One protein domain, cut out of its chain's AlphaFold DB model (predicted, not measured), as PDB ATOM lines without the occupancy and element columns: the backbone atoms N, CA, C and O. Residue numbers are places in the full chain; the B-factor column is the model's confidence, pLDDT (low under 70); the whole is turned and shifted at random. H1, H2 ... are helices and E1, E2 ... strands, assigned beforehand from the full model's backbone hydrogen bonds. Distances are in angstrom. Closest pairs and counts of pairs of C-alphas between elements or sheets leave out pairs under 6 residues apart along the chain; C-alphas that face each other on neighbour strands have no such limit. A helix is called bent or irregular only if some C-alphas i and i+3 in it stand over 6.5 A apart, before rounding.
ATOM      1  N   ARG A 253      89.544  44.625 -38.877       88.44
ATOM      2  CA  ARG A 253      89.723  43.984 -37.559       88.44
ATOM      3  C   ARG A 253      88.411  43.603 -36.868       88.44
ATOM      4  O   ARG A 253      88.381  42.595 -36.177       88.44
ATOM      5  N   CYS A 254      87.330  44.355 -37.072       88.88
ATOM      6  CA  CYS A 254      86.014  44.041 -36.506       88.88
ATOM      7  C   CYS A 254      85.223  43.001 -37.320       88.88
ATOM      8  O   CYS A 254      84.266  42.436 -36.792       88.88
ATOM      9  N   ILE A 255      85.582  42.763 -38.589       87.75
ATOM     10  CA  ILE A 255      84.895  41.807 -39.477       87.75
ATOM     11  C   ILE A 255      85.614  40.455 -39.531       87.75
ATOM     12  O   ILE A 255      84.959  39.418 -39.538       87.75
ATOM     13  N   THR A 256      86.948  40.434 -39.592       76.19
ATOM     14  CA  THR A 256      87.701  39.223 -39.960       76.19
ATOM     15  C   THR A 256      87.716  38.115 -38.905       76.19
ATOM     16  O   THR A 256      88.311  37.075 -39.168       76.19
ATOM     17  N   ASN A 257      87.113  38.302 -37.722       66.12
ATOM     18  CA  ASN A 257      87.148  37.372 -36.577       66.12
ATOM     19  C   ASN A 257      88.559  36.877 -36.177       66.12
ATOM     20  O   ASN A 257      88.679  36.015 -35.316       66.12
ATOM     21  N   TYR A 258      89.632  37.447 -36.740       66.94
ATOM     22  CA  TYR A 258      91.024  37.038 -36.526       66.94
ATOM     23  C   TYR A 258      91.416  37.088 -35.045       66.94
ATOM     24  O   TYR A 258      92.087  36.192 -34.539       66.94
ATOM     25  N   GLU A 259      90.917  38.100 -34.336       66.69
ATOM     26  CA  GLU A 259      91.115  38.282 -32.900       66.69
ATOM     27  C   GLU A 259      90.503  37.168 -32.043       66.69
ATOM     28  O   GLU A 259      91.008  36.896 -30.957       66.69
ATOM     29  N   GLN A 260      89.452  36.481 -32.515       66.12
ATOM     30  CA  GLN A 260      88.825  35.395 -31.750       66.12
ATOM     31  C   GLN A 260      89.810  34.257 -31.464       66.12
ATOM     32  O   GLN A 260      89.612  33.519 -30.506       66.12
ATOM     33  N   ASN A 261      90.889  34.149 -32.248       68.19
ATOM     34  CA  ASN A 261      91.870  33.084 -32.101       68.19
ATOM     35  C   ASN A 261      92.772  33.230 -30.866       68.19
ATOM     36  O   ASN A 261      93.263  32.224 -30.361       68.19
ATOM     37  N   PHE A 262      93.000  34.454 -30.383       76.81
ATOM     38  CA  PHE A 262      93.950  34.711 -29.293       76.81
ATOM     39  C   PHE A 262      93.376  35.556 -28.148       76.81
ATOM     40  O   PHE A 262      93.779  35.347 -27.005       76.81
ATOM     41  N   VAL A 263      92.391  36.430 -28.405       82.31
ATOM     42  CA  VAL A 263      91.820  37.350 -27.400       82.31
ATOM     43  C   VAL A 263      91.296  36.619 -26.170       82.31
ATOM     44  O   VAL A 263      91.621  37.001 -25.050       82.31
ATOM     45  N   ASN A 264      90.517  35.559 -26.382       85.69
ATOM     46  CA  ASN A 264      90.016  34.691 -25.323       85.69
ATOM     47  C   ASN A 264      90.561  33.281 -25.553       85.69
ATOM     48  O   ASN A 264      89.843  32.393 -26.007       85.69
ATOM     49  N   SER A 265      91.867  33.104 -25.357       88.38
ATOM     50  CA  SER A 265      92.540  31.841 -25.657       88.38
ATOM     51  C   SER A 265      93.283  31.261 -24.460       88.38
ATOM     52  O   SER A 265      93.813  31.973 -23.599       88.38
ATOM     53  N   MET A 266      93.303  29.936 -24.428       87.50
ATOM     54  CA  MET A 266      94.028  29.124 -23.463       87.50
ATOM     55  C   MET A 266      95.337  28.627 -24.088       87.50
ATOM     56  O   MET A 266      95.404  28.400 -25.297       87.50
ATOM     57  N   ILE A 267      96.374  28.406 -23.281       89.38
ATOM     58  CA  ILE A 267      97.593  27.737 -23.745       89.38
ATOM     59  C   ILE A 267      97.362  26.225 -23.894       89.38
ATOM     60  O   ILE A 267      96.721  25.579 -23.052       89.38
ATOM     61  N   CYS A 268      97.886  25.646 -24.979       86.06
ATOM     62  CA  CYS A 268      97.827  24.207 -25.227       86.06
ATOM     63  C   CYS A 268      98.308  23.386 -24.011       86.06
ATOM     64  O   CYS A 268      99.234  23.776 -23.304       86.06
ATOM     65  N   GLY A 269      97.670  22.236 -23.756       75.88
ATOM     66  CA  GLY A 269      98.083  21.301 -22.700       75.88
ATOM     67  C   GLY A 269      99.417  20.602 -22.966       75.88
ATOM     68  O   GLY A 269     100.052  20.147 -22.021       75.88
ATOM     69  N   ASN A 270      99.855  20.557 -24.225       80.25
ATOM     70  CA  ASN A 270     101.150  20.016 -24.613       80.25
ATOM     71  C   ASN A 270     102.230  21.110 -24.507       80.25
ATOM     72  O   ASN A 270     102.142  22.135 -25.195       80.25
ATOM     73  N   SER A 271     103.252  20.866 -23.679       76.19
ATOM     74  CA  SER A 271     104.385  21.772 -23.438       76.19
ATOM     75  C   SER A 271     105.142  22.156 -24.709       76.19
ATOM     76  O   SER A 271     105.642  23.275 -24.799       76.19
ATOM     77  N   ASP A 272     105.162  21.273 -25.711       79.56
ATOM     78  CA  ASP A 272     105.950  21.438 -26.936       79.56
ATOM     79  C   ASP A 272     105.186  22.207 -28.031       79.56
ATOM     80  O   ASP A 272     105.749  22.607 -29.049       79.56
ATOM     81  N   CYS A 273     103.877  22.418 -27.850       81.75
ATOM     82  CA  CYS A 273     103.014  23.017 -28.869       81.75
ATOM     83  C   CYS A 273     102.868  24.539 -28.716       81.75
ATOM     84  O   CYS A 273     102.837  25.240 -29.737       81.75
ATOM     85  N   GLN A 274     102.743  25.017 -27.465       80.62
ATOM     86  CA  GLN A 274     102.483  26.408 -27.028       80.62
ATOM     87  C   GLN A 274     101.410  27.189 -27.816       80.62
ATOM     88  O   GLN A 274     101.278  28.396 -27.658       80.62
ATOM     89  N   ALA A 275     100.609  26.529 -28.655       84.69
ATOM     90  CA  ALA A 275      99.620  27.199 -29.487       84.69
ATOM     91  C   ALA A 275      98.437  27.718 -28.663       84.69
ATOM     92  O   ALA A 275      97.988  27.063 -27.715       84.69
ATOM     93  N   ALA A 276      97.894  28.858 -29.091       86.44
ATOM     94  CA  ALA A 276      96.632  29.387 -28.602       86.44
ATOM     95  C   ALA A 276      95.474  28.450 -28.975       86.44
ATOM     96  O   ALA A 276      95.309  28.062 -30.135       86.44
ATOM     97  N   VAL A 277      94.658  28.098 -27.984       87.69
ATOM     98  CA  VAL A 277      93.389  27.400 -28.174       87.69
ATOM     99  C   VAL A 277      92.256  28.403 -27.945       87.69
ATOM    100  O   VAL A 277      92.054  28.824 -26.803       87.69
ATOM    101  N   PRO A 278      91.522  28.799 -28.998       85.00
ATOM    102  CA  PRO A 278      90.427  29.757 -28.889       85.00
ATOM    103  C   PRO A 278      89.279  29.207 -28.037       85.00
ATOM    104  O   PRO A 278      88.801  28.096 -28.278       85.00
ATOM    105  N   MET A 279      88.801  29.996 -27.078       82.31
ATOM    106  CA  MET A 279      87.684  29.654 -26.198       82.31
ATOM    107  C   MET A 279      86.478  30.552 -26.489       82.31
ATOM    108  O   MET A 279      86.602  31.735 -26.802       82.31
ATOM    109  N   LYS A 280      85.272  29.981 -26.398       75.19
ATOM    110  CA  LYS A 280      84.026  30.747 -26.537       75.19
ATOM    111  C   LYS A 280      83.749  31.553 -25.265       75.19
ATOM    112  O   LYS A 280      84.144  31.173 -24.176       75.19
ATOM    113  N   ASN A 281      82.971  32.625 -25.378       64.94
ATOM    114  CA  ASN A 281      82.665  33.509 -24.243       64.94
ATOM    115  C   ASN A 281      81.592  32.962 -23.273       64.94
ATOM    116  O   ASN A 281      81.181  33.676 -22.365       64.94
ATOM    117  N   LYS A 282      81.060  31.745 -23.472       62.47
ATOM    118  CA  LYS A 282      79.932  31.221 -22.680       62.47
ATOM    119  C   LYS A 282      80.202  29.819 -22.139       62.47
ATOM    120  O   LYS A 282      80.276  28.858 -22.900       62.47
ATOM    121  N   ARG A 283      80.159  29.695 -20.807       63.47
ATOM    122  CA  ARG A 283      80.268  28.438 -20.039       63.47
ATOM    123  C   ARG A 283      79.208  27.373 -20.383       63.47
ATOM    124  O   ARG A 283      79.411  26.208 -20.084       63.47
ATOM    125  N   LYS A 284      78.074  27.753 -20.993       54.66
ATOM    126  CA  LYS A 284      76.939  26.852 -21.307       54.66
ATOM    127  C   LYS A 284      77.043  26.123 -22.657       54.66
ATOM    128  O   LYS A 284      76.209  25.268 -22.926       54.66
ATOM    129  N   GLU A 285      78.038  26.433 -23.488       54.53
ATOM    130  CA  GLU A 285      78.300  25.747 -24.767       54.53
ATOM    131  C   GLU A 285      79.594  24.919 -24.685       54.53
ATOM    132  O   GLU A 285      80.510  25.097 -25.490       54.53
ATOM    133  N   ILE A 299      91.912  18.596 -24.854       82.50
ATOM    134  CA  ILE A 299      91.960  19.364 -23.616       82.50
ATOM    135  C   ILE A 299      90.985  18.739 -22.625       82.50
ATOM    136  O   ILE A 299      89.829  18.492 -22.966       82.50
ATOM    137  N   SER A 300      91.449  18.490 -21.401       81.94
ATOM    138  CA  SER A 300      90.601  17.954 -20.338       81.94
ATOM    139  C   SER A 300      89.497  18.941 -19.947       81.94
ATOM    140  O   SER A 300      89.706  20.157 -19.905       81.94
ATOM    141  N   GLU A 301      88.322  18.413 -19.603       80.50
ATOM    142  CA  GLU A 301      87.200  19.224 -19.115       80.50
ATOM    143  C   GLU A 301      87.574  20.061 -17.888       80.50
ATOM    144  O   GLU A 301      87.144  21.206 -17.767       80.50
ATOM    145  N   ASP A 302      88.409  19.524 -16.998       81.06
ATOM    146  CA  ASP A 302      88.856  20.230 -15.796       81.06
ATOM    147  C   ASP A 302      89.716  21.449 -16.135       81.06
ATOM    148  O   ASP A 302      89.565  22.504 -15.513       81.06
ATOM    149  N   LYS A 303      90.559  21.361 -17.174       83.38
ATOM    150  CA  LYS A 303      91.348  22.506 -17.648       83.38
ATOM    151  C   LYS A 303      90.442  23.573 -18.278       83.38
ATOM    152  O   LYS A 303      90.651  24.760 -18.040       83.38
ATOM    153  N   ILE A 304      89.392  23.165 -18.996       84.69
ATOM    154  CA  ILE A 304      88.374  24.075 -19.556       84.69
ATOM    155  C   ILE A 304      87.582  24.777 -18.444       84.69
ATOM    156  O   ILE A 304      87.385  25.991 -18.504       84.69
ATOM    157  N   LYS A 305      87.141  24.046 -17.411       84.94
ATOM    158  CA  LYS A 305      86.437  24.626 -16.253       84.94
ATOM    159  C   LYS A 305      87.322  25.641 -15.532       84.94
ATOM    160  O   LYS A 305      86.889  26.777 -15.340       84.94
ATOM    161  N   THR A 306      88.573  25.256 -15.265       88.25
ATOM    162  CA  THR A 306      89.590  26.112 -14.638       88.25
ATOM    163  C   THR A 306      89.831  27.382 -15.453       88.25
ATOM    164  O   THR A 306      89.899  28.463 -14.879       88.25
ATOM    165  N   PHE A 307      89.902  27.293 -16.787       89.81
ATOM    166  CA  PHE A 307      90.036  28.465 -17.654       89.81
ATOM    167  C   PHE A 307      88.900  29.475 -17.446       89.81
ATOM    168  O   PHE A 307      89.170  30.663 -17.271       89.81
ATOM    169  N   TYR A 308      87.643  29.019 -17.418       89.00
ATOM    170  CA  TYR A 308      86.505  29.907 -17.163       89.00
ATOM    171  C   TYR A 308      86.514  30.466 -15.736       89.00
ATOM    172  O   TYR A 308      86.282  31.657 -15.575       89.00
ATOM    173  N   ASP A 309      86.851  29.665 -14.719       88.25
ATOM    174  CA  ASP A 309      86.958  30.154 -13.334       88.25
ATOM    175  C   ASP A 309      88.038  31.242 -13.189       88.25
ATOM    176  O   ASP A 309      87.821  32.267 -12.541       88.25
ATOM    177  N   VAL A 310      89.204  31.049 -13.819       90.69
ATOM    178  CA  VAL A 310      90.295  32.038 -13.828       90.69
ATOM    179  C   VAL A 310      89.913  33.277 -14.644       90.69
ATOM    180  O   VAL A 310      90.289  34.388 -14.264       90.69
ATOM    181  N   THR A 311      89.146  33.115 -15.725       89.50
ATOM    182  CA  THR A 311      88.617  34.231 -16.528       89.50
ATOM    183  C   THR A 311      87.634  35.069 -15.725       89.50
ATOM    184  O   THR A 311      87.877  36.263 -15.564       89.50
ATOM    185  N   ASP A 312      86.614  34.450 -15.125       88.38
ATOM    186  CA  ASP A 312      85.615  35.128 -14.291       88.38
ATOM    187  C   ASP A 312      86.283  35.850 -13.109       88.38
ATOM    188  O   ASP A 312      85.975  37.004 -12.802       88.38
ATOM    189  N   PHE A 313      87.264  35.198 -12.470       88.06
ATOM    190  CA  PHE A 313      88.059  35.807 -11.409       88.06
ATOM    191  C   PHE A 313      88.858  37.018 -11.906       88.06
ATOM    192  O   PHE A 313      88.825  38.075 -11.275       88.06
ATOM    193  N   THR A 314      89.567  36.885 -13.031       89.00
ATOM    194  CA  THR A 314      90.400  37.960 -13.586       89.00
ATOM    195  C   THR A 314      89.547  39.155 -14.007       89.00
ATOM    196  O   THR A 314      89.870  40.286 -13.648       89.00
ATOM    197  N   GLU A 315      88.441  38.930 -14.717       87.75
ATOM    198  CA  GLU A 315      87.527  39.991 -15.152       87.75
ATOM    199  C   GLU A 315      86.895  40.713 -13.962       87.75
ATOM    200  O   GLU A 315      86.804  41.944 -13.952       87.75
ATOM    201  N   PHE A 316      86.541  39.973 -12.907       85.75
ATOM    202  CA  PHE A 316      86.076  40.566 -11.662       85.75
ATOM    203  C   PHE A 316      87.136  41.476 -11.028       85.75
ATOM    204  O   PHE A 316      86.810  42.604 -10.647       85.75
ATOM    205  N   GLN A 317      88.401  41.048 -10.952       85.25
ATOM    206  CA  GLN A 317      89.469  41.902 -10.419       85.25
ATOM    207  C   GLN A 317      89.734  43.117 -11.319       85.25
ATOM    208  O   GLN A 317      89.815  44.236 -10.813       85.25
ATOM    209  N   LEU A 318      89.783  42.945 -12.644       81.25
ATOM    210  CA  LEU A 318      89.914  44.049 -13.603       81.25
ATOM    211  C   LEU A 318      88.770  45.065 -13.461       81.25
ATOM    212  O   LEU A 318      88.999  46.270 -13.541       81.25
ATOM    213  N   SER A 319      87.545  44.605 -13.179       80.81
ATOM    214  CA  SER A 319      86.399  45.491 -12.950       80.81
ATOM    215  C   SER A 319      86.540  46.353 -11.688       80.81
ATOM    216  O   SER A 319      85.999  47.460 -11.650       80.81
ATOM    217  N   LYS A 320      87.289  45.871 -10.686       76.38
ATOM    218  CA  LYS A 320      87.593  46.585  -9.438       76.38
ATOM    219  C   LYS A 320      88.824  47.487  -9.540       76.38
ATOM    220  O   LYS A 320      88.870  48.500  -8.854       76.38
ATOM    221  N   MET A 321      89.797  47.139 -10.384       76.50
ATOM    222  CA  MET A 321      91.078  47.849 -10.533       76.50
ATOM    223  C   MET A 321      91.060  48.964 -11.596       76.50
ATOM    224  O   MET A 321      92.119  49.367 -12.067       76.50
ATOM    225  N   LYS A 322      89.883  49.480 -11.986       54.88
ATOM    226  CA  LYS A 322      89.757  50.462 -13.083       54.88
ATOM    227  C   LYS A 322      90.535  51.767 -12.865       54.88
ATOM    228  O   LYS A 322      91.009  52.328 -13.844       54.88
ATOM    229  N   ASP A 323      90.694  52.206 -11.613       46.75
ATOM    230  CA  ASP A 323      91.352  53.482 -11.281       46.75
ATOM    231  C   ASP A 323      92.696  53.307 -10.542       46.75
ATOM    232  O   ASP A 323      93.598  54.135 -10.675       46.75
ATOM    233  N   ILE A 324      92.866  52.224  -9.767       53.69
ATOM    234  CA  ILE A 324      94.096  51.917  -9.016       53.69
ATOM    235  C   ILE A 324      94.371  50.407  -9.088       53.69
ATOM    236  O   ILE A 324      93.586  49.601  -8.589       53.69
ATOM    237  N   GLY A 325      95.503  50.030  -9.686       57.81
ATOM    238  CA  GLY A 325      96.014  48.659  -9.664       57.81
ATOM    239  C   GLY A 325      96.674  48.330  -8.324       57.81
ATOM    240  O   GLY A 325      97.448  49.124  -7.789       57.81
ATOM    241  N   TYR A 326      96.365  47.157  -7.771       76.75
ATOM    242  CA  TYR A 326      97.047  46.624  -6.591       76.75
ATOM    243  C   TYR A 326      98.058  45.579  -7.046       76.75
ATOM    244  O   TYR A 326      97.673  44.557  -7.620       76.75
ATOM    245  N   LEU A 327      99.343  45.818  -6.779       83.50
ATOM    246  CA  LEU A 327     100.414  44.942  -7.251       83.50
ATOM    247  C   LEU A 327     100.242  43.492  -6.764       83.50
ATOM    248  O   LEU A 327     100.416  42.567  -7.553       83.50
ATOM    249  N   ASP A 328      99.821  43.288  -5.514       83.75
ATOM    250  CA  ASP A 328      99.604  41.946  -4.952       83.75
ATOM    251  C   ASP A 328      98.430  41.214  -5.615       83.75
ATOM    252  O   ASP A 328      98.499  40.015  -5.881       83.75
ATOM    253  N   VAL A 329      97.366  41.945  -5.961       85.94
ATOM    254  CA  VAL A 329      96.229  41.380  -6.700       85.94
ATOM    255  C   VAL A 329      96.652  41.011  -8.119       85.94
ATOM    256  O   VAL A 329      96.276  39.945  -8.606       85.94
ATOM    257  N   CYS A 330      97.466  41.848  -8.768       88.62
ATOM    258  CA  CYS A 330      98.006  41.554 -10.092       88.62
ATOM    259  C   CYS A 330      98.904  40.308 -10.059       88.62
ATOM    260  O   CYS A 330      98.732  39.425 -10.895       88.62
ATOM    261  N   LYS A 331      99.788  40.183  -9.059       90.00
ATOM    262  CA  LYS A 331     100.622  38.988  -8.836       90.00
ATOM    263  C   LYS A 331      99.772  37.731  -8.675       90.00
ATOM    264  O   LYS A 331      99.963  36.774  -9.419       90.00
ATOM    265  N   MET A 332      98.764  37.775  -7.807       89.31
ATOM    266  CA  MET A 332      97.825  36.666  -7.614       89.31
ATOM    267  C   MET A 332      97.083  36.292  -8.911       89.31
ATOM    268  O   MET A 332      96.860  35.111  -9.180       89.31
ATOM    269  N   CYS A 333      96.684  37.276  -9.726       91.06
ATOM    270  CA  CYS A 333      96.060  37.010 -11.025       91.06
ATOM    271  C   CYS A 333      97.043  36.324 -11.982       91.06
ATOM    272  O   CYS A 333      96.697  35.294 -12.554       91.06
ATOM    273  N   LEU A 334      98.268  36.841 -12.114       93.50
ATOM    274  CA  LEU A 334      99.307  36.263 -12.977       93.50
ATOM    275  C   LEU A 334      99.673  34.831 -12.559       93.50
ATOM    276  O   LEU A 334      99.831  33.966 -13.416       93.50
ATOM    277  N   GLU A 335      99.741  34.556 -11.257       92.94
ATOM    278  CA  GLU A 335      99.981  33.212 -10.720       92.94
ATOM    279  C   GLU A 335      98.870  32.231 -11.106       92.94
ATOM    280  O   GLU A 335      99.157  31.127 -11.564       92.94
ATOM    281  N   LYS A 336      97.599  32.639 -10.984       90.69
ATOM    282  CA  LYS A 336      96.445  31.814 -11.386       90.69
ATOM    283  C   LYS A 336      96.337  31.619 -12.900       90.69
ATOM    284  O   LYS A 336      95.793  30.612 -13.345       90.69
ATOM    285  N   GLN A 337      96.817  32.580 -13.685       93.38
ATOM    286  CA  GLN A 337      96.812  32.522 -15.148       93.38
ATOM    287  C   GLN A 337      97.930  31.637 -15.710       93.38
ATOM    288  O   GLN A 337      97.811  31.152 -16.839       93.38
ATOM    289  N   ASN A 338      99.001  31.418 -14.945       90.50
ATOM    290  CA  ASN A 338     100.163  30.662 -15.389       90.50
ATOM    291  C   ASN A 338      99.788  29.223 -15.798       90.50
ATOM    292  O   ASN A 338      99.120  28.503 -15.060       90.50
ATOM    293  N   GLY A 339     100.196  28.805 -17.000       86.19
ATOM    294  CA  GLY A 339      99.859  27.490 -17.569       86.19
ATOM    295  C   GLY A 339      98.402  27.329 -18.040       86.19
ATOM    296  O   GLY A 339      98.039  26.264 -18.561       86.19
ATOM    297  N   ILE A 340      97.581  28.375 -17.893       90.69
ATOM    298  CA  ILE A 340      96.176  28.415 -18.310       90.69
ATOM    299  C   ILE A 340      95.999  29.395 -19.472       90.69
ATOM    300  O   ILE A 340      95.593  28.983 -20.554       90.69
ATOM    301  N   PHE A 341      96.326  30.677 -19.311       92.44
ATOM    302  CA  PHE A 341      96.166  31.661 -20.386       92.44
ATOM    303  C   PHE A 341      97.307  31.588 -21.399       92.44
ATOM    304  O   PHE A 341      98.454  31.316 -21.052       92.44
ATOM    305  N   HIS A 342      96.982  31.834 -22.668       90.88
ATOM    306  CA  HIS A 342      98.003  32.127 -23.670       90.88
ATOM    307  C   HIS A 342      98.628  33.510 -23.384       90.88
ATOM    308  O   HIS A 342      97.895  34.392 -22.929       90.88
ATOM    309  N   PRO A 343      99.923  33.750 -23.675       89.38
ATOM    310  CA  PRO A 343     100.556  35.061 -23.474       89.38
ATOM    311  C   PRO A 343      99.809  36.224 -24.150       89.38
ATOM    312  O   PRO A 343      99.643  37.285 -23.560       89.38
ATOM    313  N   ASP A 344      99.256  35.988 -25.342       89.56
ATOM    314  CA  ASP A 344      98.474  36.994 -26.079       89.56
ATOM    315  C   ASP A 344      97.020  37.147 -25.592       89.56
ATOM    316  O   ASP A 344      96.254  37.911 -26.182       89.56
ATOM    317  N   ASN A 345      96.588  36.424 -24.553       92.06
ATOM    318  CA  ASN A 345      95.239  36.570 -24.003       92.06
ATOM    319  C   ASN A 345      95.033  38.003 -23.481       92.06
ATOM    320  O   ASN A 345      95.845  38.522 -22.716       92.06
ATOM    321  N   ILE A 346      93.921  38.641 -23.849       91.31
ATOM    322  CA  ILE A 346      93.705  40.064 -23.555       91.31
ATOM    323  C   ILE A 346      93.693  40.370 -22.054       91.31
ATOM    324  O   ILE A 346      94.214  41.396 -21.622       91.31
ATOM    325  N   ASN A 347      93.123  39.471 -21.251       92.19
ATOM    326  CA  ASN A 347      93.036  39.633 -19.806       92.19
ATOM    327  C   ASN A 347      94.411  39.432 -19.153       92.19
ATOM    328  O   ASN A 347      94.702  40.078 -18.149       92.19
ATOM    329  N   HIS A 348      95.277  38.600 -19.746       93.88
ATOM    330  CA  HIS A 348      96.670  38.468 -19.319       93.88
ATOM    331  C   HIS A 348      97.454  39.759 -19.574       93.88
ATOM    332  O   HIS A 348      98.042  40.314 -18.648       93.88
ATOM    333  N   VAL A 349      97.387  40.286 -20.801       93.50
ATOM    334  CA  VAL A 349      98.096  41.516 -21.189       93.50
ATOM    335  C   VAL A 349      97.605  42.722 -20.375       93.50
ATOM    336  O   VAL A 349      98.425  43.488 -19.876       93.50
ATOM    337  N   LYS A 350      96.288  42.853 -20.135       92.50
ATOM    338  CA  LYS A 350      95.717  43.891 -19.251       92.50
ATOM    339  C   LYS A 350      96.253  43.803 -17.814       92.50
ATOM    340  O   LYS A 350      96.542  44.828 -17.205       92.50
ATOM    341  N   ILE A 351      96.386  42.596 -17.257       93.69
ATOM    342  CA  ILE A 351      96.948  42.412 -15.910       93.69
ATOM    343  C   ILE A 351      98.455  42.695 -15.892       93.69
ATOM    344  O   ILE A 351      98.927  43.288 -14.927       93.69
ATOM    345  N   LEU A 352      99.207  42.312 -16.930       94.19
ATOM    346  CA  LEU A 352     100.632  42.638 -17.045       94.19
ATOM    347  C   LEU A 352     100.865  44.150 -17.098       94.19
ATOM    348  O   LEU A 352     101.749  44.640 -16.402       94.19
ATOM    349  N   ASP A 353     100.053  44.880 -17.862       92.06
ATOM    350  CA  ASP A 353     100.091  46.344 -17.935       92.06
ATOM    351  C   ASP A 353      99.835  46.987 -16.561       92.06
ATOM    352  O   ASP A 353     100.627  47.795 -16.072       92.06
ATOM    353  N   LEU A 354      98.791  46.532 -15.858       91.00
ATOM    354  CA  LEU A 354      98.497  46.983 -14.495       91.00
ATOM    355  C   LEU A 354      99.608  46.617 -13.503       91.00
ATOM    356  O   LEU A 354      99.949  47.439 -12.651       91.00
ATOM    357  N   ALA A 355     100.182  45.414 -13.593       92.25
ATOM    358  CA  ALA A 355     101.288  44.972 -12.744       92.25
ATOM    359  C   ALA A 355     102.540  45.824 -12.982       92.25
ATOM    360  O   ALA A 355     103.195  46.234 -12.024       92.25
ATOM    361  N   PHE A 356     102.840  46.120 -14.248       93.44
ATOM    362  CA  PHE A 356     103.949  46.960 -14.673       93.44
ATOM    363  C   PHE A 356     103.845  48.369 -14.078       93.44
ATOM    364  O   PHE A 356     104.754  48.789 -13.359       93.44
ATOM    365  N   GLU A 357     102.722  49.062 -14.292       88.62
ATOM    366  CA  GLU A 357     102.511  50.418 -13.770       88.62
ATOM    367  C   GLU A 357     102.425  50.441 -12.236       88.62
ATOM    368  O   GLU A 357     102.954  51.348 -11.592       88.62
ATOM    369  N   SER A 358     101.804  49.429 -11.618       88.69
ATOM    370  CA  SER A 358     101.727  49.327 -10.153       88.69
ATOM    371  C   SER A 358     103.104  49.091  -9.529       88.69
ATOM    372  O   SER A 358     103.405  49.656  -8.481       88.69
ATOM    373  N   ALA A 359     103.967  48.300 -10.173       88.50
ATOM    374  CA  ALA A 359     105.336  48.080  -9.718       88.50
ATOM    375  C   ALA A 359     106.202  49.345  -9.842       88.50
ATOM    376  O   ALA A 359     107.011  49.588  -8.948       88.50
ATOM    377  N   ILE A 360     106.001  50.176 -10.878       85.88
ATOM    378  CA  ILE A 360     106.650  51.500 -10.986       85.88
ATOM    379  C   ILE A 360     106.225  52.395  -9.819       85.88
ATOM    380  O   ILE A 360     107.078  52.970  -9.152       85.88
ATOM    381  N   LYS A 361     104.917  52.482  -9.543       84.81
ATOM    382  CA  LYS A 361     104.373  53.314  -8.453       84.81
ATOM    383  C   LYS A 361     104.864  52.893  -7.065       84.81
ATOM    384  O   LYS A 361     104.953  53.733  -6.181       84.81
ATOM    385  N   MET A 362     105.161  51.608  -6.878       84.19
ATOM    386  CA  MET A 362     105.683  51.037  -5.628       84.19
ATOM    387  C   MET A 362     107.220  50.971  -5.595       84.19
ATOM    388  O   MET A 362     107.774  50.298  -4.729       84.19
ATOM    389  N   GLU A 363     107.903  51.588  -6.567       89.19
ATOM    390  CA  GLU A 363     109.369  51.607  -6.702       89.19
ATOM    391  C   GLU A 363     110.022  50.204  -6.765       89.19
ATOM    392  O   GLU A 363     111.204  50.014  -6.474       89.19
ATOM    393  N   GLN A 364     109.272  49.183  -7.199       88.31
ATOM    394  CA  GLN A 364     109.766  47.814  -7.391       88.31
ATOM    395  C   GLN A 364     110.378  47.647  -8.791       88.31
ATOM    396  O   GLN A 364     109.846  46.938  -9.649       88.31
ATOM    397  N   TRP A 365     111.525  48.289  -9.029       90.06
ATOM    398  CA  TRP A 365     112.142  48.422 -10.360       90.06
ATOM    399  C   TRP A 365     112.423  47.091 -11.074       90.06
ATOM    400  O   TRP A 365     112.183  46.973 -12.274       90.06
ATOM    401  N   LYS A 366     112.901  46.069 -10.347       89.62
ATOM    402  CA  LYS A 366     113.230  44.749 -10.922       89.62
ATOM    403  C   LYS A 366     111.988  43.987 -11.391       89.62
ATOM    404  O   LYS A 366     111.987  43.440 -12.491       89.62
ATOM    405  N   GLU A 367     110.932  43.977 -10.579       88.38
ATOM    406  CA  GLU A 367     109.661  43.332 -10.933       88.38
ATOM    407  C   GLU A 367     108.966  44.085 -12.070       88.38
ATOM    408  O   GLU A 367     108.487  43.467 -13.017       88.38
ATOM    409  N   SER A 368     108.992  45.422 -12.032       92.62
ATOM    410  CA  SER A 368     108.491  46.250 -13.130       92.62
ATOM    411  C   SER A 368     109.212  45.934 -14.442       92.62
ATOM    412  O   SER A 368     108.559  45.658 -15.445       92.62
ATOM    413  N   LEU A 369     110.547  45.865 -14.439       93.19
ATOM    414  CA  LEU A 369     111.314  45.514 -15.636       93.19
ATOM    415  C   LEU A 369     110.907  44.140 -16.194       93.19
ATOM    416  O   LEU A 369     110.713  44.001 -17.400       93.19
ATOM    417  N   LYS A 370     110.713  43.139 -15.327       93.44
ATOM    418  CA  LYS A 370     110.249  41.802 -15.723       93.44
ATOM    419  C   LYS A 370     108.874  41.846 -16.397       93.44
ATOM    420  O   LYS A 370     108.713  41.262 -17.467       93.44
ATOM    421  N   TYR A 371     107.895  42.525 -15.797       95.25
ATOM    422  CA  TYR A 371     106.555  42.638 -16.385       95.25
ATOM    423  C   TYR A 371     106.569  43.427 -17.692       95.25
ATOM    424  O   TYR A 371     105.933  43.010 -18.654       95.25
ATOM    425  N   GLY A 372     107.337  44.514 -17.757       93.62
ATOM    426  CA  GLY A 372     107.437  45.343 -18.953       93.62
ATOM    427  C   GLY A 372     108.048  44.604 -20.146       93.62
ATOM    428  O   GLY A 372     107.587  44.801 -21.263       93.62
ATOM    429  N   ILE A 373     109.023  43.708 -19.929       93.62
ATOM    430  CA  ILE A 373     109.579  42.853 -20.996       93.62
ATOM    431  C   ILE A 373     108.512  41.891 -21.535       93.62
ATOM    432  O   ILE A 373     108.355  41.771 -22.747       93.62
ATOM    433  N   LEU A 374     107.748  41.243 -20.647       93.69
ATOM    434  CA  LEU A 374     106.659  40.335 -21.037       93.69
ATOM    435  C   LEU A 374     105.505  41.060 -21.753       93.69
ATOM    436  O   LEU A 374     104.754  40.442 -22.501       93.69
ATOM    437  N   LEU A 375     105.364  42.367 -21.531       94.75
ATOM    438  CA  LEU A 375     104.288  43.181 -22.086       94.75
ATOM    439  C   LEU A 375     104.497  43.562 -23.563       94.75
ATOM    440  O   LEU A 375     103.521  43.841 -24.260       94.75
ATOM    441  N   ILE A 376     105.747  43.560 -24.052       94.81
ATOM    442  CA  ILE A 376     106.117  44.040 -25.398       94.81
ATOM    443  C   ILE A 376     105.330  43.310 -26.492       94.81
ATOM    444  O   ILE A 376     104.740  43.956 -27.361       94.81
ATOM    445  N   ASP A 377     105.296  41.978 -26.441       91.75
ATOM    446  CA  ASP A 377     104.638  41.164 -27.468       91.75
ATOM    447  C   ASP A 377     103.122  41.385 -27.466       91.75
ATOM    448  O   ASP A 377     102.527  41.622 -28.521       91.75
ATOM    449  N   GLY A 378     102.508  41.453 -26.280       91.25
ATOM    450  CA  GLY A 378     101.093  41.790 -26.138       91.25
ATOM    451  C   GLY A 378     100.765  43.161 -26.741       91.25
ATOM    452  O   GLY A 378      99.811  43.301 -27.507       91.25
ATOM    453  N   TYR A 379     101.593  44.174 -26.478       93.50
ATOM    454  CA  TYR A 379     101.412  45.500 -27.070       93.50
ATOM    455  C   TYR A 379     101.526  45.481 -28.601       93.50
ATOM    456  O   TYR A 379     100.711  46.114 -29.275       93.50
ATOM    457  N   ARG A 380     102.478  44.730 -29.169       92.69
ATOM    458  CA  ARG A 380     102.611  44.572 -30.629       92.69
ATOM    459  C   ARG A 380     101.378  43.915 -31.247       92.69
ATOM    460  O   ARG A 380     100.911  44.373 -32.288       92.69
ATOM    461  N   VAL A 381     100.802  42.909 -30.588       88.88
ATOM    462  CA  VAL A 381      99.583  42.228 -31.052       88.88
ATOM    463  C   VAL A 381      98.373  43.172 -31.074       88.88
ATOM    464  O   VAL A 381      97.628  43.197 -32.056       88.88
ATOM    465  N   TYR A 382      98.165  43.967 -30.018       89.25
ATOM    466  CA  TYR A 382      96.944  44.774 -29.866       89.25
ATOM    467  C   TYR A 382      97.013  46.174 -30.492       89.25
ATOM    468  O   TYR A 382      95.997  46.653 -31.018       89.25
ATOM    469  N   TYR A 383      98.179  46.820 -30.457       90.38
ATOM    470  CA  TYR A 383      98.390  48.169 -30.993       90.38
ATOM    471  C   TYR A 383      99.093  48.187 -32.358       90.38
ATOM    472  O   TYR A 383      98.960  49.166 -33.096       90.38
ATOM    473  N   GLY A 384      99.814  47.119 -32.709       89.38
ATOM    474  CA  GLY A 384     100.665  47.040 -33.898       89.38
ATOM    475  C   GLY A 384     102.095  47.539 -33.664       89.38
ATOM    476  O   GLY A 384     102.435  48.071 -32.608       89.38
ATOM    477  N   ASP A 385     102.939  47.406 -34.689       88.88
ATOM    478  CA  ASP A 385     104.383  47.692 -34.601       88.88
ATOM    479  C   ASP A 385     104.729  49.182 -34.442       88.88
ATOM    480  O   ASP A 385     105.860  49.538 -34.114       88.88
ATOM    481  N   CYS A 386     103.794  50.087 -34.742       90.56
ATOM    482  CA  CYS A 386     104.034  51.531 -34.760       90.56
ATOM    483  C   CYS A 386     102.889  52.292 -34.093       90.56
ATOM    484  O   CYS A 386     102.059  52.905 -34.764       90.56
ATOM    485  N   HIS A 387     102.882  52.270 -32.759       92.12
ATOM    486  CA  HIS A 387     101.897  52.954 -31.925       92.12
ATOM    487  C   HIS A 387     102.567  53.779 -30.809       92.12
ATOM    488  O   HIS A 387     103.566  53.316 -30.249       92.12
ATOM    489  N   PRO A 388     102.030  54.962 -30.435       91.31
ATOM    490  CA  PRO A 388     102.564  55.776 -29.340       91.31
ATOM    491  C   PRO A 388     102.779  55.004 -28.031       91.31
ATOM    492  O   PRO A 388     103.841  55.127 -27.426       91.31
ATOM    493  N   SER A 389     101.816  54.163 -27.629       91.88
ATOM    494  CA  SER A 389     101.896  53.376 -26.385       91.88
ATOM    495  C   SER A 389     103.097  52.430 -26.361       91.88
ATOM    496  O   SER A 389     103.765  52.320 -25.339       91.88
ATOM    497  N   LEU A 390     103.422  51.796 -27.495       93.50
ATOM    498  CA  LEU A 390     104.592  50.922 -27.607       93.50
ATOM    499  C   LEU A 390     105.896  51.728 -27.528       93.50
ATOM    500  O   LEU A 390     106.813  51.346 -26.808       93.50
ATOM    501  N   GLY A 391     105.962  52.881 -28.206       92.25
ATOM    502  CA  GLY A 391     107.118  53.781 -28.116       92.25
ATOM    503  C   GLY A 391     107.376  54.259 -26.682       92.25
ATOM    504  O   GLY A 391     108.513  54.254 -26.220       92.25
ATOM    505  N   ILE A 392     106.320  54.608 -25.946       91.56
ATOM    506  CA  ILE A 392     106.419  55.052 -24.549       91.56
ATOM    507  C   ILE A 392     106.772  53.897 -23.607       91.56
ATOM    508  O   ILE A 392     107.583  54.103 -22.705       91.56
ATOM    509  N   LEU A 393     106.254  52.684 -23.834       93.88
ATOM    510  CA  LEU A 393     106.670  51.489 -23.092       93.88
ATOM    511  C   LEU A 393     108.186  51.272 -23.207       93.88
ATOM    512  O   LEU A 393     108.860  51.119 -22.190       93.88
ATOM    513  N   TYR A 394     108.744  51.359 -24.418       94.00
ATOM    514  CA  TYR A 394     110.191  51.277 -24.625       94.00
ATOM    515  C   TYR A 394     110.968  52.384 -23.905       94.00
ATOM    516  O   TYR A 394     112.006  52.112 -23.302       94.00
ATOM    517  N   MET A 395     110.452  53.616 -23.887       89.94
ATOM    518  CA  MET A 395     111.068  54.706 -23.120       89.94
ATOM    519  C   MET A 395     111.032  54.452 -21.607       89.94
ATOM    520  O   MET A 395     112.002  54.763 -20.912       89.94
ATOM    521  N   LYS A 396     109.946  53.868 -21.083       91.88
ATOM    522  CA  LYS A 396     109.856  53.459 -19.674       91.88
ATOM    523  C   LYS A 396     110.841  52.327 -19.366       91.88
ATOM    524  O   LYS A 396     111.581  52.428 -18.391       91.88
ATOM    525  N   LEU A 397     110.925  51.307 -20.222       92.06
ATOM    526  CA  LEU A 397     111.890  50.207 -20.098       92.06
ATOM    527  C   LEU A 397     113.337  50.697 -20.130       92.06
ATOM    528  O   LEU A 397     114.141  50.290 -19.299       92.06
ATOM    529  N   PHE A 398     113.663  51.633 -21.019       89.69
ATOM    530  CA  PHE A 398     114.966  52.291 -21.050       89.69
ATOM    531  C   PHE A 398     115.307  52.977 -19.717       89.69
ATOM    532  O   PHE A 398     116.401  52.782 -19.174       89.69
ATOM    533  N   LYS A 399     114.373  53.771 -19.175       88.81
ATOM    534  CA  LYS A 399     114.549  54.450 -17.881       88.81
ATOM    535  C   LYS A 399     114.750  53.426 -16.756       88.81
ATOM    536  O   LYS A 399     115.680  53.581 -15.970       88.81
ATOM    537  N   LEU A 400     113.980  52.335 -16.744       89.56
ATOM    538  CA  LEU A 400     114.124  51.235 -15.780       89.56
ATOM    539  C   LEU A 400     115.466  50.497 -15.909       89.56
ATOM    540  O   LEU A 400     116.137  50.285 -14.903       89.56
ATOM    541  N   CYS A 401     115.906  50.149 -17.120       87.31
ATOM    542  CA  CYS A 401     117.208  49.512 -17.344       87.31
ATOM    543  C   CYS A 401     118.374  50.407 -16.910       87.31
ATOM    544  O   CYS A 401     119.370  49.894 -16.407       87.31
ATOM    545  N   THR A 402     118.234  51.729 -17.059       82.50
ATOM    546  CA  THR A 402     119.226  52.698 -16.566       82.50
ATOM    547  C   THR A 402     119.316  52.668 -15.036       82.50
ATOM    548  O   THR A 402     120.415  52.697 -14.496       82.50
ATOM    549  N   ILE A 403     118.178  52.561 -14.339       82.56
ATOM    550  CA  ILE A 403     118.116  52.468 -12.868       82.56
ATOM    551  C   ILE A 403     118.675  51.127 -12.363       82.56
ATOM    552  O   ILE A 403     119.325  51.080 -11.325       82.56
ATOM    553  N   VAL A 404     118.432  50.033 -13.092       82.88
ATOM    554  CA  VAL A 404     118.865  48.666 -12.730       82.88
ATOM    555  C   VAL A 404     120.297  48.349 -13.222       82.88
ATOM    556  O   VAL A 404     120.773  47.234 -13.041       82.88
ATOM    557  N   GLU A 405     121.000  49.323 -13.815       76.50
ATOM    558  CA  GLU A 405     122.381  49.217 -14.330       76.50
ATOM    559  C   GLU A 405     122.593  48.186 -15.464       76.50
ATOM    560  O   GLU A 405     123.692  47.669 -15.659       76.50
ATOM    561  N   ASN A 406     121.569  47.914 -16.281       75.44
ATOM    562  CA  ASN A 406     121.696  47.086 -17.489       75.44
ATOM    563  C   ASN A 406     121.861  47.970 -18.740       75.44
ATOM    564  O   ASN A 406     120.887  48.327 -19.409       75.44
ATOM    565  N   SER A 407     123.106  48.343 -19.042       70.00
ATOM    566  CA  SER A 407     123.439  49.328 -20.080       70.00
ATOM    567  C   SER A 407     123.196  48.843 -21.516       70.00
ATOM    568  O   SER A 407     122.737  49.631 -22.342       70.00
ATOM    569  N   GLU A 408     123.437  47.566 -21.825       78.50
ATOM    570  CA  GLU A 408     123.263  47.028 -23.184       78.50
ATOM    571  C   GLU A 408     121.788  46.998 -23.603       78.50
ATOM    572  O   GLU A 408     121.426  47.507 -24.667       78.50
ATOM    573  N   SER A 409     120.909  46.481 -22.733       82.00
ATOM    574  CA  SER A 409     119.462  46.457 -22.999       82.00
ATOM    575  C   SER A 409     118.859  47.868 -23.024       82.00
ATOM    576  O   SER A 409     117.958  48.142 -23.817       82.00
ATOM    577  N   ALA A 410     119.381  48.796 -22.210       83.50
ATOM    578  CA  ALA A 410     118.926  50.186 -22.191       83.50
ATOM    579  C   ALA A 410     119.104  50.873 -23.558       83.50
ATOM    580  O   ALA A 410     118.182  51.532 -24.040       83.50
ATOM    581  N   VAL A 411     120.259  50.698 -24.209       83.62
ATOM    582  CA  VAL A 411     120.527  51.301 -25.529       83.62
ATOM    583  C   VAL A 411     119.589  50.737 -26.597       83.62
ATOM    584  O   VAL A 411     119.085  51.495 -27.428       83.62
ATOM    585  N   GLN A 412     119.311  49.431 -26.558       88.38
ATOM    586  CA  GLN A 412     118.371  48.804 -27.486       88.38
ATOM    587  C   GLN A 412     116.956  49.376 -27.328       88.38
ATOM    588  O   GLN A 412     116.375  49.835 -28.312       88.38
ATOM    589  N   TYR A 413     116.421  49.415 -26.103       91.56
ATOM    590  CA  TYR A 413     115.077  49.946 -25.859       91.56
ATOM    591  C   TYR A 413     114.967  51.437 -26.172       91.56
ATOM    592  O   TYR A 413     113.949  51.870 -26.707       91.56
ATOM    593  N   LEU A 414     116.018  52.224 -25.922       88.75
ATOM    594  CA  LEU A 414     116.053  53.624 -26.339       88.75
ATOM    595  C   LEU A 414     115.933  53.752 -27.860       88.75
ATOM    596  O   LEU A 414     115.146  54.562 -28.342       88.75
ATOM    597  N   LYS A 415     116.694  52.955 -28.618       89.56
ATOM    598  CA  LYS A 415     116.660  52.985 -30.082       89.56
ATOM    599  C   LYS A 415     115.279  52.597 -30.617       89.56
ATOM    600  O   LYS A 415     114.715  53.343 -31.412       89.56
ATOM    601  N   GLU A 416     114.715  51.490 -30.133       91.56
ATOM    602  CA  GLU A 416     113.380  51.025 -30.540       91.56
ATOM    603  C   GLU A 416     112.285  52.048 -30.180       91.56
ATOM    604  O   GLU A 416     111.438  52.377 -31.015       91.56
ATOM    605  N   GLY A 417     112.339  52.629 -28.977       92.12
ATOM    606  CA  GLY A 417     111.420  53.688 -28.553       92.12
ATOM    607  C   GLY A 417     111.530  54.944 -29.418       92.12
ATOM    608  O   GLY A 417     110.516  55.472 -29.876       92.12
ATOM    609  N   MET A 418     112.752  55.397 -29.711       89.75
ATOM    610  CA  MET A 418     113.004  56.582 -30.537       89.75
ATOM    611  C   MET A 418     112.564  56.399 -31.989       89.75
ATOM    612  O   MET A 418     111.992  57.329 -32.559       89.75
ATOM    613  N   ASP A 419     112.775  55.222 -32.579       91.44
ATOM    614  CA  ASP A 419     112.336  54.921 -33.945       91.44
ATOM    615  C   ASP A 419     110.802  55.001 -34.061       91.44
ATOM    616  O   ASP A 419     110.271  55.576 -35.019       91.44
ATOM    617  N   ILE A 420     110.070  54.518 -33.049       93.50
ATOM    618  CA  ILE A 420     108.602  54.616 -33.001       93.50
ATOM    619  C   ILE A 420     108.144  56.055 -32.728       93.50
ATOM    620  O   ILE A 420     107.222  56.546 -33.391       93.50
ATOM    621  N   LEU A 421     108.763  56.763 -31.778       91.81
ATOM    622  CA  LEU A 421     108.403  58.148 -31.441       91.81
ATOM    623  C   LEU A 421     108.685  59.115 -32.595       91.81
ATOM    624  O   LEU A 421     107.874  60.003 -32.860       91.81
ATOM    625  N   LYS A 422     109.757  58.890 -33.359       91.88
ATOM    626  CA  LYS A 422     110.066  59.639 -34.581       91.88
ATOM    627  C   LYS A 422     108.933  59.568 -35.606       91.88
ATOM    628  O   LYS A 422     108.606  60.574 -36.227       91.88
ATOM    629  N   ILE A 423     108.314  58.399 -35.769       93.31
ATOM    630  CA  ILE A 423     107.203  58.189 -36.709       93.31
ATOM    631  C   ILE A 423     105.899  58.757 -36.134       93.31
ATOM    632  O   ILE A 423     105.185  59.517 -36.792       93.31
ATOM    633  N   THR A 424     105.593  58.405 -34.886       92.44
ATOM    634  CA  THR A 424     104.304  58.714 -34.255       92.44
ATOM    635  C   THR A 424     104.166  60.176 -33.852       92.44
ATOM    636  O   THR A 424     103.112  60.742 -34.108       92.44
ATOM    637  N   HIS A 425     105.207  60.807 -33.296       90.50
ATOM    638  CA  HIS A 425     105.198  62.194 -32.802       90.50
ATOM    639  C   HIS A 425     105.905  63.172 -33.754       90.50
ATOM    640  O   HIS A 425     105.494  64.329 -33.859       90.50
ATOM    641  N   GLY A 426     106.910  62.702 -34.499       88.19
ATOM    642  CA  GLY A 426     107.741  63.522 -35.385       88.19
ATOM    643  C   GLY A 426     109.007  64.049 -34.702       88.19
ATOM    644  O   GLY A 426     109.034  64.256 -33.491       88.19
ATOM    645  N   GLU A 427     110.052  64.318 -35.492       85.94
ATOM    646  CA  GLU A 427     111.343  64.844 -34.998       85.94
ATOM    647  C   GLU A 427     111.215  66.223 -34.335       85.94
ATOM    648  O   GLU A 427     112.019  66.607 -33.485       85.94
ATOM    649  N   ASP A 428     110.185  66.978 -34.717       82.31
ATOM    650  CA  ASP A 428     109.959  68.319 -34.203       82.31
ATOM    651  C   ASP A 428     109.319  68.373 -32.817       82.31
ATOM    652  O   ASP A 428     109.352  69.437 -32.190       82.31
ATOM    653  N   HIS A 429     108.765  67.254 -32.349       85.38
ATOM    654  CA  HIS A 429     108.003  67.172 -31.111       85.38
ATOM    655  C   HIS A 429     108.883  67.416 -29.880       85.38
ATOM    656  O   HIS A 429     110.004  66.911 -29.795       85.38
ATOM    657  N   SER A 430     108.351  68.134 -28.886       83.75
ATOM    658  CA  SER A 430     109.046  68.437 -27.625       83.75
ATOM    659  C   SER A 430     109.574  67.183 -26.916       83.75
ATOM    660  O   SER A 430     110.745  67.145 -26.556       83.75
ATOM    661  N   LEU A 431     108.756  66.129 -26.796       83.00
ATOM    662  CA  LEU A 431     109.169  64.815 -26.272       83.00
ATOM    663  C   LEU A 431     110.417  64.245 -26.974       83.00
ATOM    664  O   LEU A 431     111.370  63.861 -26.303       83.00
ATOM    665  N   TYR A 432     110.437  64.235 -28.312       82.94
ATOM    666  CA  TYR A 432     111.572  63.719 -29.083       82.94
ATOM    667  C   TYR A 432     112.813  64.602 -28.893       82.94
ATOM    668  O   TYR A 432     113.888  64.111 -28.562       82.94
ATOM    669  N   LYS A 433     112.658  65.927 -29.007       81.06
ATOM    670  CA  LYS A 433     113.754  66.895 -28.833       81.06
ATOM    671  C   LYS A 433     114.358  66.870 -27.435       81.06
ATOM    672  O   LYS A 433     115.575  66.953 -27.317       81.06
ATOM    673  N   ASN A 434     113.538  66.786 -26.391       73.50
ATOM    674  CA  ASN A 434     114.005  66.794 -25.007       73.50
ATOM    675  C   ASN A 434     114.794  65.525 -24.687       73.50
ATOM    676  O   ASN A 434     115.855  65.614 -24.083       73.50
ATOM    677  N   GLU A 435     114.325  64.362 -25.135       69.25
ATOM    678  CA  GLU A 435     115.020  63.094 -24.899       69.25
ATOM    679  C   GLU A 435     116.305  62.979 -25.755       69.25
ATOM    680  O   GLU A 435     117.306  62.442 -25.284       69.25
ATOM    681  N   VAL A 436     116.343  63.575 -26.959       58.94
ATOM    682  CA  VAL A 436     117.568  63.699 -27.782       58.94
ATOM    683  C   VAL A 436     118.567  64.708 -27.186       58.94
ATOM    684  O   VAL A 436     119.767  64.436 -27.153       58.94
ATOM    685  N   ARG A 437     118.097  65.856 -26.670       51.44
ATOM    686  CA  ARG A 437     118.942  66.894 -26.042       51.44
ATOM    687  C   ARG A 437     119.492  66.478 -24.682       51.44
ATOM    688  O   ARG A 437     120.645  66.773 -24.394       51.44
ATOM    689  N   ASN A 438     118.702  65.783 -23.866       50.03
ATOM    690  CA  ASN A 438     119.110  65.370 -22.522       50.03
ATOM    691  C   ASN A 438     120.168  64.256 -22.519       50.03
ATOM    692  O   ASN A 438     120.722  63.972 -21.459       50.03
ATOM    693  N   LYS A 439     120.454  63.607 -23.661       49.47
ATOM    694  CA  LYS A 439     121.404  62.481 -23.722       49.47
ATOM    695  C   LYS A 439     122.373  62.480 -24.907       49.47
ATOM    696  O   LYS A 439     122.986  61.450 -25.152       49.47
TER     697      LYS A 439
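AT A GLANCE: This is residues 253 to 285 and 299 to 439 of the 1200 residues of the protein "MYND-type domain-containing protein" of Aphis glycines (UniProt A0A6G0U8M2). Seven helices, H2 to H8, follow one another in an elongated zigzag, each folding back along the one before, with H2 at one end and H8 at the other. H2, H3 and H4 make a small bundle, and beside H2 sits a small strand hairpin, E1 and E2, with the short H1; residues 253 to 258 stick out. The 174 printed residues have eight named helices and two named strands, in the order H1 E1 E2 H2 H3 H4 H5 H6 H7 H8; the class is mostly helix, and the sheet E1 - E2 is antiparallel. The whole is compact by its radius of gyration of the C-alphas, 18.0 A, yet spans 58 by 37 by 35 A.

IN THESE COORDINATES: Find C-alpha 258 at (91.024, 37.038, -36.526), where H1 begins; it ends at 261. E1 is residues 265 to 267, and E2 residues 276 to 278. From C-alpha 301 at (87.200, 19.224, -19.115), H2 runs 29.0 A to residue 320. H3 is residues 327 to 337, H4 346 to 361 over 22.7 A, and H5 365 to 383 over 24.8 A. H5 is only just irregular, with C-alphas 374 and 377 6.8 A apart, and has a kink of 43 degrees near residue 377. H6 is residues 388 to 403, H7 407 to 424 over 25.6 A, and H8 430 to 437, ending at (118.942, 66.894, -26.042).

HOW THE PARTS SIT: In the hairpin of E1 and E2, look for N 266 and O 277, 2.9 A apart. The closest C-alphas of E1 and H2 are Met 266 and Phe 307, 7.1 A apart. H2, H3 and H4 are an up and down bundle, each running against the one before. H2 touches H3 with residues 310 to 317 alone, closest at the C-alphas of Thr 314 and Cys 333, 6.3 A. H4, the hub, touches H2, H3 and H5; its closest C-alphas to H5 are Phe 356 and Ser 368, 4.8 A. H5 and H6 touch at a shallow tilt of 18 degrees, opposite ways, closest at the C-alphas of Tyr 379 and Leu 390, 6.3 A. H6 and H7 touch at 22 degrees, a shallow tilt, with the C-alphas of Gly 391 and Gly 417 closest, 4.3 A. H7, with residues 418 to 422 alone, only just touches H8, with 3 pairs of C-alphas within 8 A, closest at Leu 421 and Tyr 432, 6.8 A. H2 and H8 are apart. Every O i to N i+4 pair is within hydrogen-bond range in H2, H3, H4, H6 and H8; H5 has 12 of 15 and H7 13 of 14, and H1 is too short for such a pair.

THE WHOLE: The C-alphas farthest apart are those of Lys 284 and Arg 437, 58.2 A. Residues 286 to 298 are not printed, and C-alphas 285 and 299 are 15.1 A apart across that cut. Of the links printed whole, none is long. Confidence is under 70 at residues 257 to 261, 281 to 285, 322 to 325 and 435 to 439.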